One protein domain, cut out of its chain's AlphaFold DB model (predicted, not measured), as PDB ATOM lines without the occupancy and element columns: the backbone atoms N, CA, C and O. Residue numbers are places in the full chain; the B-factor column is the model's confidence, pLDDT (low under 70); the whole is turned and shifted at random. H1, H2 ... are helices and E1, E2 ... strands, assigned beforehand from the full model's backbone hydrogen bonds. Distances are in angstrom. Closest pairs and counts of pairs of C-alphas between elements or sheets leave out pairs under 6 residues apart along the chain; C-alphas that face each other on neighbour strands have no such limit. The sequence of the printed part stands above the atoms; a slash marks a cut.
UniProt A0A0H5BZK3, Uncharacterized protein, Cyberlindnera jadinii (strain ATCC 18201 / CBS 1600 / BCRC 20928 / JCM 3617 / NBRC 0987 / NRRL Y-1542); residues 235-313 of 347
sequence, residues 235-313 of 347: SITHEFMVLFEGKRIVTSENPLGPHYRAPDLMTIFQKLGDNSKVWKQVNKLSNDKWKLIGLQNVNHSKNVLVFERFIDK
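What this domain is: This is residues 235 to 313 of the 347 residues of an uncharacterized protein of Cyberlindnera jadinii (strain ATCC 18201 / CBS 1600 / BCRC 20928 / JCM 3617 / NBRC 0987 / NRRL Y-1542) (UniProt A0A0H5BZK3). A strongly twisted antiparallel sheet, order E2 E1 E4 E3, has H1 and H2 over one face, making two layers; E1 and E4 run on together beyond E2 and E3. The printed part has 79 residues, in order E1, E2, H1, H2, E3, E4; it is mixed and compact, radius of gyration of the C-alphas 12.4 A, spans 39 by 26 by 23 A.

Where its parts are: E1, residues 236 to 244, begins at C-alpha (35.707, -55.500, 25.318) and measures 26.0 A. E2 is 247 to 251, H1 265 to 272, H2 276 to 287, E3 291 to 298. E4, 302 to 312, measures 32.4 A, ending at C-alpha (36.545, -57.843, 21.402).

How they stand to each other: Within hydrogen-bond range are N 242 and O 249 in hairpin E1 and E2, 2.8 A, N 241 and O 307 between E1 and E4, 2.8 A, and N 304 and O 296 in hairpin E3 and E4, 2.8 A. H1 is over E3, height over the sheet 8.8 A; closest C-alphas are Ile 268 and Leu 295, 6.3 A. H2, on the same face, is over E4 and E3 at 9.5 A. Both helices have every O i to N i+4 pair within range.

The domain as a whole: The printed part has no cut. Residues 252 to 264 form the long link from E2 to H1. No printed residue is under pLDDT 70.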
ATOM      1  N   SER A 235      35.884 -58.430  28.424       79.81
ATOM      2  CA  SER A 235      36.225 -58.889  27.078       79.81
ATOM      3  C   SER A 235      36.304 -57.772  26.040       79.81
ATOM      4  O   SER A 235      36.902 -57.997  24.993       79.81
ATOM      5  N   ILE A 236      35.755 -56.583  26.305       83.12
ATOM      6  CA  ILE A 236      35.707 -55.500  25.318       83.12
ATOM      7  C   ILE A 236      36.746 -54.438  25.672       83.12
ATOM      8  O   ILE A 236      36.672 -53.779  26.706       83.12
ATOM      9  N   THR A 237      37.719 -54.245  24.788       88.00
ATOM     10  CA  THR A 237      38.705 -53.166  24.886       88.00
ATOM     11  C   THR A 237      38.206 -51.943  24.126       88.00
ATOM     12  O   THR A 237      37.856 -52.032  22.944       88.00
ATOM     13  N   HIS A 238      38.177 -50.798  24.804       91.19
ATOM     14  CA  HIS A 238      37.853 -49.508  24.208       91.19
ATOM     15  C   HIS A 238      39.151 -48.789  23.834       91.19
ATOM     16  O   HIS A 238      40.014 -48.581  24.684       91.19
ATOM     17  N   GLU A 239      39.293 -48.429  22.561       94.31
ATOM     18  CA  GLU A 239      40.467 -47.725  22.061       94.31
ATOM     19  C   GLU A 239      40.078 -46.441  21.339       94.31
ATOM     20  O   GLU A 239      39.091 -46.381  20.596       94.31
ATOM     21  N   PHE A 240      40.936 -45.441  21.480       96.00
ATOM     22  CA  PHE A 240      40.850 -44.169  20.792       96.00
ATOM     23  C   PHE A 240      42.031 -44.009  19.846       96.00
ATOM     24  O   PHE A 240      43.141 -44.459  20.120       96.00
ATOM     25  N   MET A 241      41.810 -43.348  18.715       97.25
ATOM     26  CA  MET A 241      42.872 -42.999  17.780       97.25
ATOM     27  C   MET A 241      42.806 -41.524  17.430       97.25
ATOM     28  O   MET A 241      41.800 -41.040  16.916       97.25
ATOM     29  N   VAL A 242      43.922 -40.834  17.633       96.75
ATOM     30  CA  VAL A 242      44.145 -39.463  17.189       96.75
ATOM     31  C   VAL A 242      44.905 -39.497  15.869       96.75
ATOM     32  O   VAL A 242      45.995 -40.067  15.766       96.75
ATOM     33  N   LEU A 243      44.318 -38.892  14.843       95.56
ATOM     34  CA  LEU A 243      44.916 -38.709  13.530       95.56
ATOM     35  C   LEU A 243      45.250 -37.226  13.346       95.56
ATOM     36  O   LEU A 243      44.356 -36.386  13.246       95.56
ATOM     37  N   PHE A 244      46.543 -36.923  13.269       93.56
ATOM     38  CA  PHE A 244      47.060 -35.572  13.066       93.56
ATOM     39  C   PHE A 244      48.109 -35.583  11.954       93.56
ATOM     40  O   PHE A 244      49.103 -36.299  12.042       93.56
ATOM     41  N   GLU A 245      47.870 -34.830  10.877       89.50
ATOM     42  CA  GLU A 245      48.780 -34.741   9.717       89.50
ATOM     43  C   GLU A 245      49.215 -36.108   9.147       89.50
ATOM     44  O   GLU A 245      50.344 -36.301   8.702       89.50
ATOM     45  N   GLY A 246      48.320 -37.100   9.183       88.50
ATOM     46  CA  GLY A 246      48.606 -38.466   8.730       88.50
ATOM     47  C   GLY A 246      49.332 -39.349   9.752       88.50
ATOM     48  O   GLY A 246      49.385 -40.565   9.557       88.50
ATOM     49  N   LYS A 247      49.820 -38.785  10.864       93.50
ATOM     50  CA  LYS A 247      50.335 -39.547  12.006       93.50
ATOM     51  C   LYS A 247      49.171 -40.084  12.830       93.50
ATOM     52  O   LYS A 247      48.203 -39.370  13.081       93.50
ATOM     53  N   ARG A 248      49.274 -41.349  13.232       95.50
ATOM     54  CA  ARG A 248      48.263 -42.068  14.014       95.50
ATOM     55  C   ARG A 248      48.821 -42.359  15.397       95.50
ATOM     56  O   ARG A 248      49.889 -42.958  15.496       95.50
ATOM     57  N   ILE A 249      48.090 -41.961  16.427       95.94
ATOM     58  CA  ILE A 249      48.399 -42.242  17.830       95.94
ATOM     59  C   ILE A 249      47.191 -42.980  18.396       95.94
ATOM     60  O   ILE A 249      46.073 -42.501  18.236       95.94
ATOM     61  N   VAL A 250      47.398 -44.152  18.995       95.38
ATOM     62  CA  VAL A 250      46.327 -44.963  19.596       95.38
ATOM     63  C   VAL A 250      46.481 -44.914  21.111       95.38
ATOM     64  O   VAL A 250      47.584 -45.131  21.612       95.38
ATOM     65  N   THR A 251      45.401 -44.602  21.821       94.88
ATOM     66  CA  THR A 251      45.352 -44.471  23.283       94.88
ATOM     67  C   THR A 251      44.187 -45.281  23.846       94.88
ATOM     68  O   THR A 251      43.162 -45.451  23.190       94.88
ATOM     69  N   SER A 252      44.333 -45.799  25.066       91.44
ATOM     70  CA  SER A 252      43.231 -46.431  25.812       91.44
ATOM     71  C   SER A 252      42.309 -45.393  26.458       91.44
ATOM     72  O   SER A 252      41.124 -45.639  26.654       91.44
ATOM     73  N   GLU A 253      42.850 -44.220  26.777       93.12
ATOM     74  CA  GLU A 253      42.115 -43.112  27.384       93.12
ATOM     75  C   GLU A 253      41.543 -42.163  26.328       93.12
ATOM     76  O   GLU A 253      42.144 -41.969  25.264       93.12
ATOM     77  N   ASN A 254      40.387 -41.560  26.638       93.25
ATOM     78  CA  ASN A 254      39.706 -40.622  25.748       93.25
ATOM     79  C   ASN A 254      40.479 -39.294  25.680       93.25
ATOM     80  O   ASN A 254      40.453 -38.533  26.653       93.25
ATOM     81  N   PRO A 255      41.094 -38.947  24.535       93.00
ATOM     82  CA  PRO A 255      41.883 -37.723  24.408       93.00
ATOM     83  C   PRO A 255      41.026 -36.447  24.445       93.00
ATOM     84  O   PRO A 255      41.564 -35.356  24.605       93.00
ATOM     85  N   LEU A 256      39.703 -36.562  24.292       91.12
ATOM     86  CA  LEU A 256      38.765 -35.436  24.359       91.12
ATOM     87  C   LEU A 256      38.218 -35.197  25.776       91.12
ATOM     88  O   LEU A 256      37.485 -34.234  25.996       91.12
ATOM     89  N   GLY A 257      38.584 -36.055  26.733       91.75
ATOM     90  CA  GLY A 257      38.150 -35.995  28.125       91.75
ATOM     91  C   GLY A 257      37.013 -36.972  28.465       91.75
ATOM     92  O   GLY A 257      36.289 -37.438  27.585       91.75
ATOM     93  N   PRO A 258      36.822 -37.292  29.756       86.44
ATOM     94  CA  PRO A 258      35.915 -38.354  30.210       86.44
ATOM     95  C   PRO A 258      34.433 -38.069  29.932       86.44
ATOM     96  O   PRO A 258      33.651 -38.997  29.748       86.44
ATOM     97  N   HIS A 259      34.044 -36.796  29.867       85.88
ATOM     98  CA  HIS A 259      32.655 -36.367  29.665       85.88
ATOM     99  C   HIS A 259      32.368 -35.894  28.238       85.88
ATOM    100  O   HIS A 259      31.327 -35.289  27.978       85.88
ATOM    101  N   TYR A 260      33.287 -36.135  27.300       88.50
ATOM    102  CA  TYR A 260      33.086 -35.701  25.929       88.50
ATOM    103  C   TYR A 260      31.933 -36.463  25.269       88.50
ATOM    104  O   TYR A 260      31.961 -37.688  25.151       88.50
ATOM    105  N   ARG A 261      30.934 -35.721  24.783       86.81
ATOM    106  CA  ARG A 261      29.830 -36.262  23.988       86.81
ATOM    107  C   ARG A 261      30.120 -36.032  22.511       86.81
ATOM    108  O   ARG A 261      30.224 -34.887  22.077       86.81
ATOM    109  N   ALA A 262      30.222 -37.119  21.750       88.06
ATOM    110  CA  ALA A 262      30.468 -37.046  20.317       88.06
ATOM    111  C   ALA A 262      29.338 -36.264  19.612       88.06
ATOM    112  O   ALA A 262      28.173 -36.660  19.734       88.06
ATOM    113  N   PRO A 263      29.643 -35.161  18.900       88.94
ATOM    114  CA  PRO A 263      28.681 -34.504  18.027       88.94
ATOM    115  C   PRO A 263      28.288 -35.422  16.864       88.94
ATOM    116  O   PRO A 263      28.989 -36.383  16.540       88.94
ATOM    117  N   ASP A 264      27.167 -35.104  16.218       89.06
ATOM    118  CA  ASP A 264      26.729 -35.826  15.028       89.06
ATOM    119  C   ASP A 264      27.784 -35.727  13.909       89.06
ATOM    120  O   ASP A 264      28.454 -34.700  13.742       89.06
ATOM    121  N   LEU A 265      27.918 -36.797  13.119       86.81
ATOM    122  CA  LEU A 265      28.845 -36.870  11.989       86.81
ATOM    123  C   LEU A 265      28.611 -35.710  11.023       86.81
ATOM    124  O   LEU A 265      29.572 -35.117  10.534       86.81
ATOM    125  N   MET A 266      27.349 -35.332  10.806       87.62
ATOM    126  CA  MET A 266      27.002 -34.189   9.966       87.62
ATOM    127  C   MET A 266      27.619 -32.885  10.494       87.62
ATOM    128  O   MET A 266      28.228 -32.134   9.734       87.62
ATOM    129  N   THR A 267      27.540 -32.638  11.805       90.38
ATOM    130  CA  THR A 267      28.141 -31.458  12.446       90.38
ATOM    131  C   THR A 267      29.664 -31.467  12.335       90.38
ATOM    132  O   THR A 267      30.280 -30.425  12.105       90.38
ATOM    133  N   ILE A 268      30.288 -32.640  12.478       89.88
ATOM    134  CA  ILE A 268      31.736 -32.790  12.303       89.88
ATOM    135  C   ILE A 268      32.135 -32.459  10.860       89.88
ATOM    136  O   ILE A 268      33.097 -31.722  10.640       89.88
ATOM    137  N   PHE A 269      31.382 -32.948   9.874       87.31
ATOM    138  CA  PHE A 269      31.681 -32.711   8.463       87.31
ATOM    139  C   PHE A 269      31.439 -31.265   8.029       87.31
ATOM    140  O   PHE A 269      32.259 -30.725   7.290       87.31
ATOM    141  N   GLN A 270      30.404 -30.602   8.545       89.62
ATOM    142  CA  GLN A 270      30.188 -29.171   8.297       89.62
ATOM    143  C   GLN A 270      31.386 -28.321   8.748       89.62
ATOM    144  O   GLN A 270      31.778 -27.389   8.053       89.62
ATOM    145  N   LYS A 271      32.017 -28.676   9.876       88.94
ATOM    146  CA  LYS A 271      33.224 -27.992  10.380       88.94
ATOM    147  C   LYS A 271      34.490 -28.300   9.577       88.94
ATOM    148  O   LYS A 271      35.444 -27.524   9.621       88.94
ATOM    149  N   LEU A 272      34.524 -29.441   8.891       87.19
ATOM    150  CA  LEU A 272      35.675 -29.903   8.118       87.19
ATOM    151  C   LEU A 272      35.759 -29.237   6.732       87.19
ATOM    152  O   LEU A 272      36.859 -29.083   6.198       87.19
ATOM    153  N   GLY A 273      34.611 -28.860   6.160       86.50
ATOM    154  CA  GLY A 273      34.501 -28.350   4.791       86.50
ATOM    155  C   GLY A 273      34.799 -29.411   3.720       86.50
ATOM    156  O   GLY A 273      34.883 -30.609   4.003       86.50
ATOM    157  N   ASP A 274      35.002 -28.965   2.477       84.56
ATOM    158  CA  ASP A 274      35.237 -29.830   1.309       84.56
ATOM    159  C   ASP A 274      36.674 -30.383   1.254       84.56
ATOM    160  O   ASP A 274      37.464 -30.100   0.350       84.56
ATOM    161  N   ASN A 275      37.045 -31.214   2.230       87.00
ATOM    162  CA  ASN A 275      38.339 -31.894   2.242       87.00
ATOM    163  C   ASN A 275      38.216 -33.357   1.786       87.00
ATOM    164  O   ASN A 275      38.180 -34.297   2.585       87.00
ATOM    165  N   SER A 276      38.201 -33.557   0.465       87.62
ATOM    166  CA  SER A 276      38.047 -34.880  -0.167       87.62
ATOM    167  C   SER A 276      39.081 -35.921   0.291       87.62
ATOM    168  O   SER A 276      38.782 -37.117   0.349       87.62
ATOM    169  N   LYS A 277      40.298 -35.490   0.653       89.69
ATOM    170  CA  LYS A 277      41.354 -36.383   1.158       89.69
ATOM    171  C   LYS A 277      41.001 -36.943   2.530       89.69
ATOM    172  O   LYS A 277      41.160 -38.143   2.749       89.69
ATOM    173  N   VAL A 278      40.503 -36.090   3.424       88.88
ATOM    174  CA  VAL A 278      40.067 -36.512   4.758       88.88
ATOM    175  C   VAL A 278      38.870 -37.449   4.643       88.88
ATOM    176  O   VAL A 278      38.852 -38.482   5.301       88.88
ATOM    177  N   TRP A 279      37.937 -37.175   3.731       88.88
ATOM    178  CA  TRP A 279      36.770 -38.034   3.509       88.88
ATOM    179  C   TRP A 279      37.149 -39.472   3.128       88.88
ATOM    180  O   TRP A 279      36.676 -40.441   3.722       88.88
ATOM    181  N   LYS A 280      38.098 -39.628   2.195       91.81
ATOM    182  CA  LYS A 280      38.631 -40.950   1.825       91.81
ATOM    183  C   LYS A 280      39.303 -41.656   3.003       91.81
ATOM    184  O   LYS A 280      39.202 -42.877   3.122       91.81
ATOM    185  N   GLN A 281      39.995 -40.909   3.862       91.94
ATOM    186  CA  GLN A 281      40.627 -41.468   5.057       91.94
ATOM    187  C   GLN A 281      39.593 -41.909   6.095       91.94
ATOM    188  O   GLN A 281      39.720 -43.016   6.611       91.94
ATOM    189  N   VAL A 282      38.567 -41.096   6.353       92.50
ATOM    190  CA  VAL A 282      37.467 -41.430   7.269       92.50
ATOM    191  C   VAL A 282      36.756 -42.698   6.798       92.50
ATOM    192  O   VAL A 282      36.623 -43.625   7.588       92.50
ATOM    193  N   ASN A 283      36.415 -42.818   5.512       92.69
ATOM    194  CA  ASN A 283      35.778 -44.033   4.986       92.69
ATOM    195  C   ASN A 283      36.672 -45.268   5.099       92.69
ATOM    196  O   ASN A 283      36.208 -46.345   5.467       92.69
ATOM    197  N   LYS A 284      37.971 -45.120   4.814       94.12
ATOM    198  CA  LYS A 284      38.929 -46.218   4.979       94.12
ATOM    199  C   LYS A 284      38.974 -46.699   6.432       94.12
ATOM    200  O   LYS A 284      39.015 -47.898   6.665       94.12
ATOM    201  N   LEU A 285      38.962 -45.771   7.386       93.38
ATOM    202  CA  LEU A 285      38.976 -46.080   8.814       93.38
ATOM    203  C   LEU A 285      37.632 -46.641   9.300       93.38
ATOM    204  O   LEU A 285      37.624 -47.559  10.114       93.38
ATOM    205  N   SER A 286      36.515 -46.174   8.743       91.81
ATOM    206  CA  SER A 286      35.183 -46.721   9.015       91.81
ATOM    207  C   SER A 286      35.078 -48.196   8.633       91.81
ATOM    208  O   SER A 286      34.486 -48.977   9.374       91.81
ATOM    209  N   ASN A 287      35.696 -48.604   7.519       90.38
ATOM    210  CA  ASN A 287      35.762 -50.017   7.126       90.38
ATOM    211  C   ASN A 287      36.548 -50.867   8.138       90.38
ATOM    212  O   ASN A 287      36.244 -52.039   8.331       90.38
ATOM    213  N   ASP A 288      37.518 -50.258   8.823       89.38
ATOM    214  CA  ASP A 288      38.298 -50.863   9.906       89.38
ATOM    215  C   ASP A 288      37.593 -50.736  11.281       89.38
ATOM    216  O   ASP A 288      38.239 -50.855  12.324       89.38
ATOM    217  N   LYS A 289      36.271 -50.491  11.291       92.75
ATOM    218  CA  LYS A 289      35.413 -50.310  12.479       92.75
ATOM    219  C   LYS A 289      35.759 -49.102  13.363       92.75
ATOM    220  O   LYS A 289      35.337 -49.050  14.517       92.75
ATOM    221  N   TRP A 290      36.496 -48.119  12.848       95.31
ATOM    222  CA  TRP A 290      36.726 -46.860  13.558       95.31
ATOM    223  C   TRP A 290      35.582 -45.884  13.322       95.31
ATOM    224  O   TRP A 290      35.246 -45.568  12.182       95.31
ATOM    225  N   LYS A 291      35.033 -45.336  14.400       94.75
ATOM    226  CA  LYS A 291      33.988 -44.319  14.352       94.75
ATOM    227  C   LYS A 291      34.576 -42.957  14.694       94.75
ATOM    228  O   LYS A 291      35.239 -42.803  15.708       94.75
ATOM    229  N   LEU A 292      34.351 -41.964  13.839       95.31
ATOM    230  CA  LEU A 292      34.792 -40.592  14.089       95.31
ATOM    231  C   LEU A 292      33.954 -39.992  15.224       95.31
ATOM    232  O   LEU A 292      32.728 -39.971  15.125       95.31
ATOM    233  N   ILE A 293      34.613 -39.512  16.280       95.19
ATOM    234  CA  ILE A 293      33.949 -38.902  17.440       95.19
ATOM    235  C   ILE A 293      34.223 -37.418  17.579       95.19
ATOM    236  O   ILE A 293      33.419 -36.722  18.179       95.19
ATOM    237  N   GLY A 294      35.335 -36.920  17.043       93.69
ATOM    238  CA  GLY A 294      35.722 -35.536  17.257       93.69
ATOM    239  C   GLY A 294      36.600 -34.981  16.151       93.69
ATOM    240  O   GLY A 294      37.339 -35.702  15.477       93.69
ATOM    241  N   LEU A 295      36.508 -33.665  15.996       93.00
ATOM    242  CA  LEU A 295      37.331 -32.861  15.109       93.00
ATOM    243  C   LEU A 295      37.755 -31.603  15.859       93.00
ATOM    244  O   LEU A 295      36.906 -30.881  16.387       93.00
ATOM    245  N   GLN A 296      39.052 -31.318  15.843       90.50
ATOM    246  CA  GLN A 296      39.608 -30.074  16.350       90.50
ATOM    247  C   GLN A 296      40.484 -29.429  15.278       90.50
ATOM    248  O   GLN A 296      41.419 -30.046  14.768       90.50
ATOM    249  N   ASN A 297      40.180 -28.181  14.932       87.75
ATOM    250  CA  ASN A 297      40.992 -27.409  14.000       87.75
ATOM    251  C   ASN A 297      42.119 -26.733  14.782       87.75
ATOM    252  O   ASN A 297      41.876 -25.837  15.588       87.75
ATOM    253  N   VAL A 298      43.349 -27.169  14.535       83.69
ATOM    254  CA  VAL A 298      44.569 -26.567  15.064       83.69
ATOM    255  C   VAL A 298      45.136 -25.680  13.953       83.69
ATOM    256  O   VAL A 298      45.569 -26.159  12.909       83.69
ATOM    257  N   ASN A 299      45.104 -24.361  14.144       80.19
ATOM    258  CA  ASN A 299      45.682 -23.364  13.228       80.19
ATOM    259  C   ASN A 299      45.120 -23.369  11.789       80.19
ATOM    260  O   ASN A 299      45.899 -23.500  10.843       80.19
ATOM    261  N   HIS A 300      43.795 -23.222  11.619       74.38
ATOM    262  CA  HIS A 300      43.034 -23.008  10.355       74.38
ATOM    263  C   HIS A 300      43.306 -23.949   9.156       74.38
ATOM    264  O   HIS A 300      42.619 -23.874   8.143       74.38
ATOM    265  N   SER A 301      44.289 -24.835   9.252       76.69
ATOM    266  CA  SER A 301      44.847 -25.631   8.159       76.69
ATOM    267  C   SER A 301      45.145 -27.066   8.584       76.69
ATOM    268  O   SER A 301      45.225 -27.945   7.726       76.69
ATOM    269  N   LYS A 302      45.284 -27.324   9.893       87.50
ATOM    270  CA  LYS A 302      45.533 -28.660  10.430       87.50
ATOM    271  C   LYS A 302      44.316 -29.130  11.205       87.50
ATOM    272  O   LYS A 302      43.836 -28.464  12.117       87.50
ATOM    273  N   ASN A 303      43.858 -30.319  10.855       91.06
ATOM    274  CA  ASN A 303      42.702 -30.937  11.478       91.06
ATOM    275  C   ASN A 303      43.197 -32.127  12.300       91.06
ATOM    276  O   ASN A 303      43.890 -33.004  11.777       91.06
ATOM    277  N   VAL A 304      42.855 -32.137  13.582       94.62
ATOM    278  CA  VAL A 304      43.009 -33.283  14.475       94.62
ATOM    279  C   VAL A 304      41.690 -34.040  14.450       94.62
ATOM    280  O   VAL A 304      40.645 -33.483  14.783       94.62
ATOM    281  N   LEU A 305      41.732 -35.300  14.034       95.69
ATOM    282  CA  LEU A 305      40.569 -36.181  13.998       95.69
ATOM    283  C   LEU A 305      40.709 -37.213  15.105       95.69
ATOM    284  O   LEU A 305      41.765 -37.830  15.239       95.69
ATOM    285  N   VAL A 306      39.647 -37.422  15.871       96.50
ATOM    286  CA  VAL A 306      39.623 -38.419  16.941       96.50
ATOM    287  C   VAL A 306      38.589 -39.477  16.606       96.50
ATOM    288  O   VAL A 306      37.436 -39.159  16.308       96.50
ATOM    289  N   PHE A 307      39.008 -40.733  16.666       96.94
ATOM    290  CA  PHE A 307      38.180 -41.896  16.408       96.94
ATOM    291  C   PHE A 307      38.067 -42.759  17.663       96.94
ATOM    292  O   PHE A 307      39.021 -42.857  18.428       96.94
ATOM    293  N   GLU A 308      36.928 -43.420  17.826       95.38
ATOM    294  CA  GLU A 308      36.689 -44.470  18.815       95.38
ATOM    295  C   GLU A 308      36.518 -45.816  18.108       95.38
ATOM    296  O   GLU A 308      35.992 -45.890  16.991       95.38
ATOM    297  N   ARG A 309      36.927 -46.899  18.764       94.44
ATOM    298  CA  ARG A 309      36.517 -48.252  18.388       94.44
ATOM    299  C   ARG A 309      36.402 -49.148  19.609       94.44
ATOM    300  O   ARG A 309      37.116 -48.984  20.593       94.44
ATOM    301  N   PHE A 310      35.551 -50.155  19.483       91.75
ATOM    302  CA  PHE A 310      35.407 -51.228  20.456       91.75
ATOM    303  C   PHE A 310      35.897 -52.511  19.803       91.75
ATOM    304  O   PHE A 310      35.441 -52.857  18.711       91.75
ATOM    305  N   ILE A 311      36.843 -53.180  20.448       89.69
ATOM    306  CA  ILE A 311      37.404 -54.441  19.971       89.69
ATOM    307  C   ILE A 311      37.107 -55.506  21.013       89.69
ATOM    308  O   ILE A 311      37.314 -55.290  22.203       89.69
ATOM    309  N   ASP A 312      36.627 -56.655  20.561       89.81
ATOM    310  CA  ASP A 312      36.545 -57.843  21.402       89.81
ATOM    311  C   ASP A 312      37.945 -58.471  21.526       89.81
ATOM    312  O   ASP A 312      38.652 -58.599  20.523       89.81
ATOM    313  N   LYS A 313      38.354 -58.909  22.720       85.94
ATOM    314  CA  LYS A 313      39.651 -59.570  22.972       85.94
ATOM    315  C   LYS A 313      39.944 -60.700  21.982       85.94
ATOM    316  O   LYS A 313      41.088 -60.901  21.570       85.94
TER     317      LYS A 313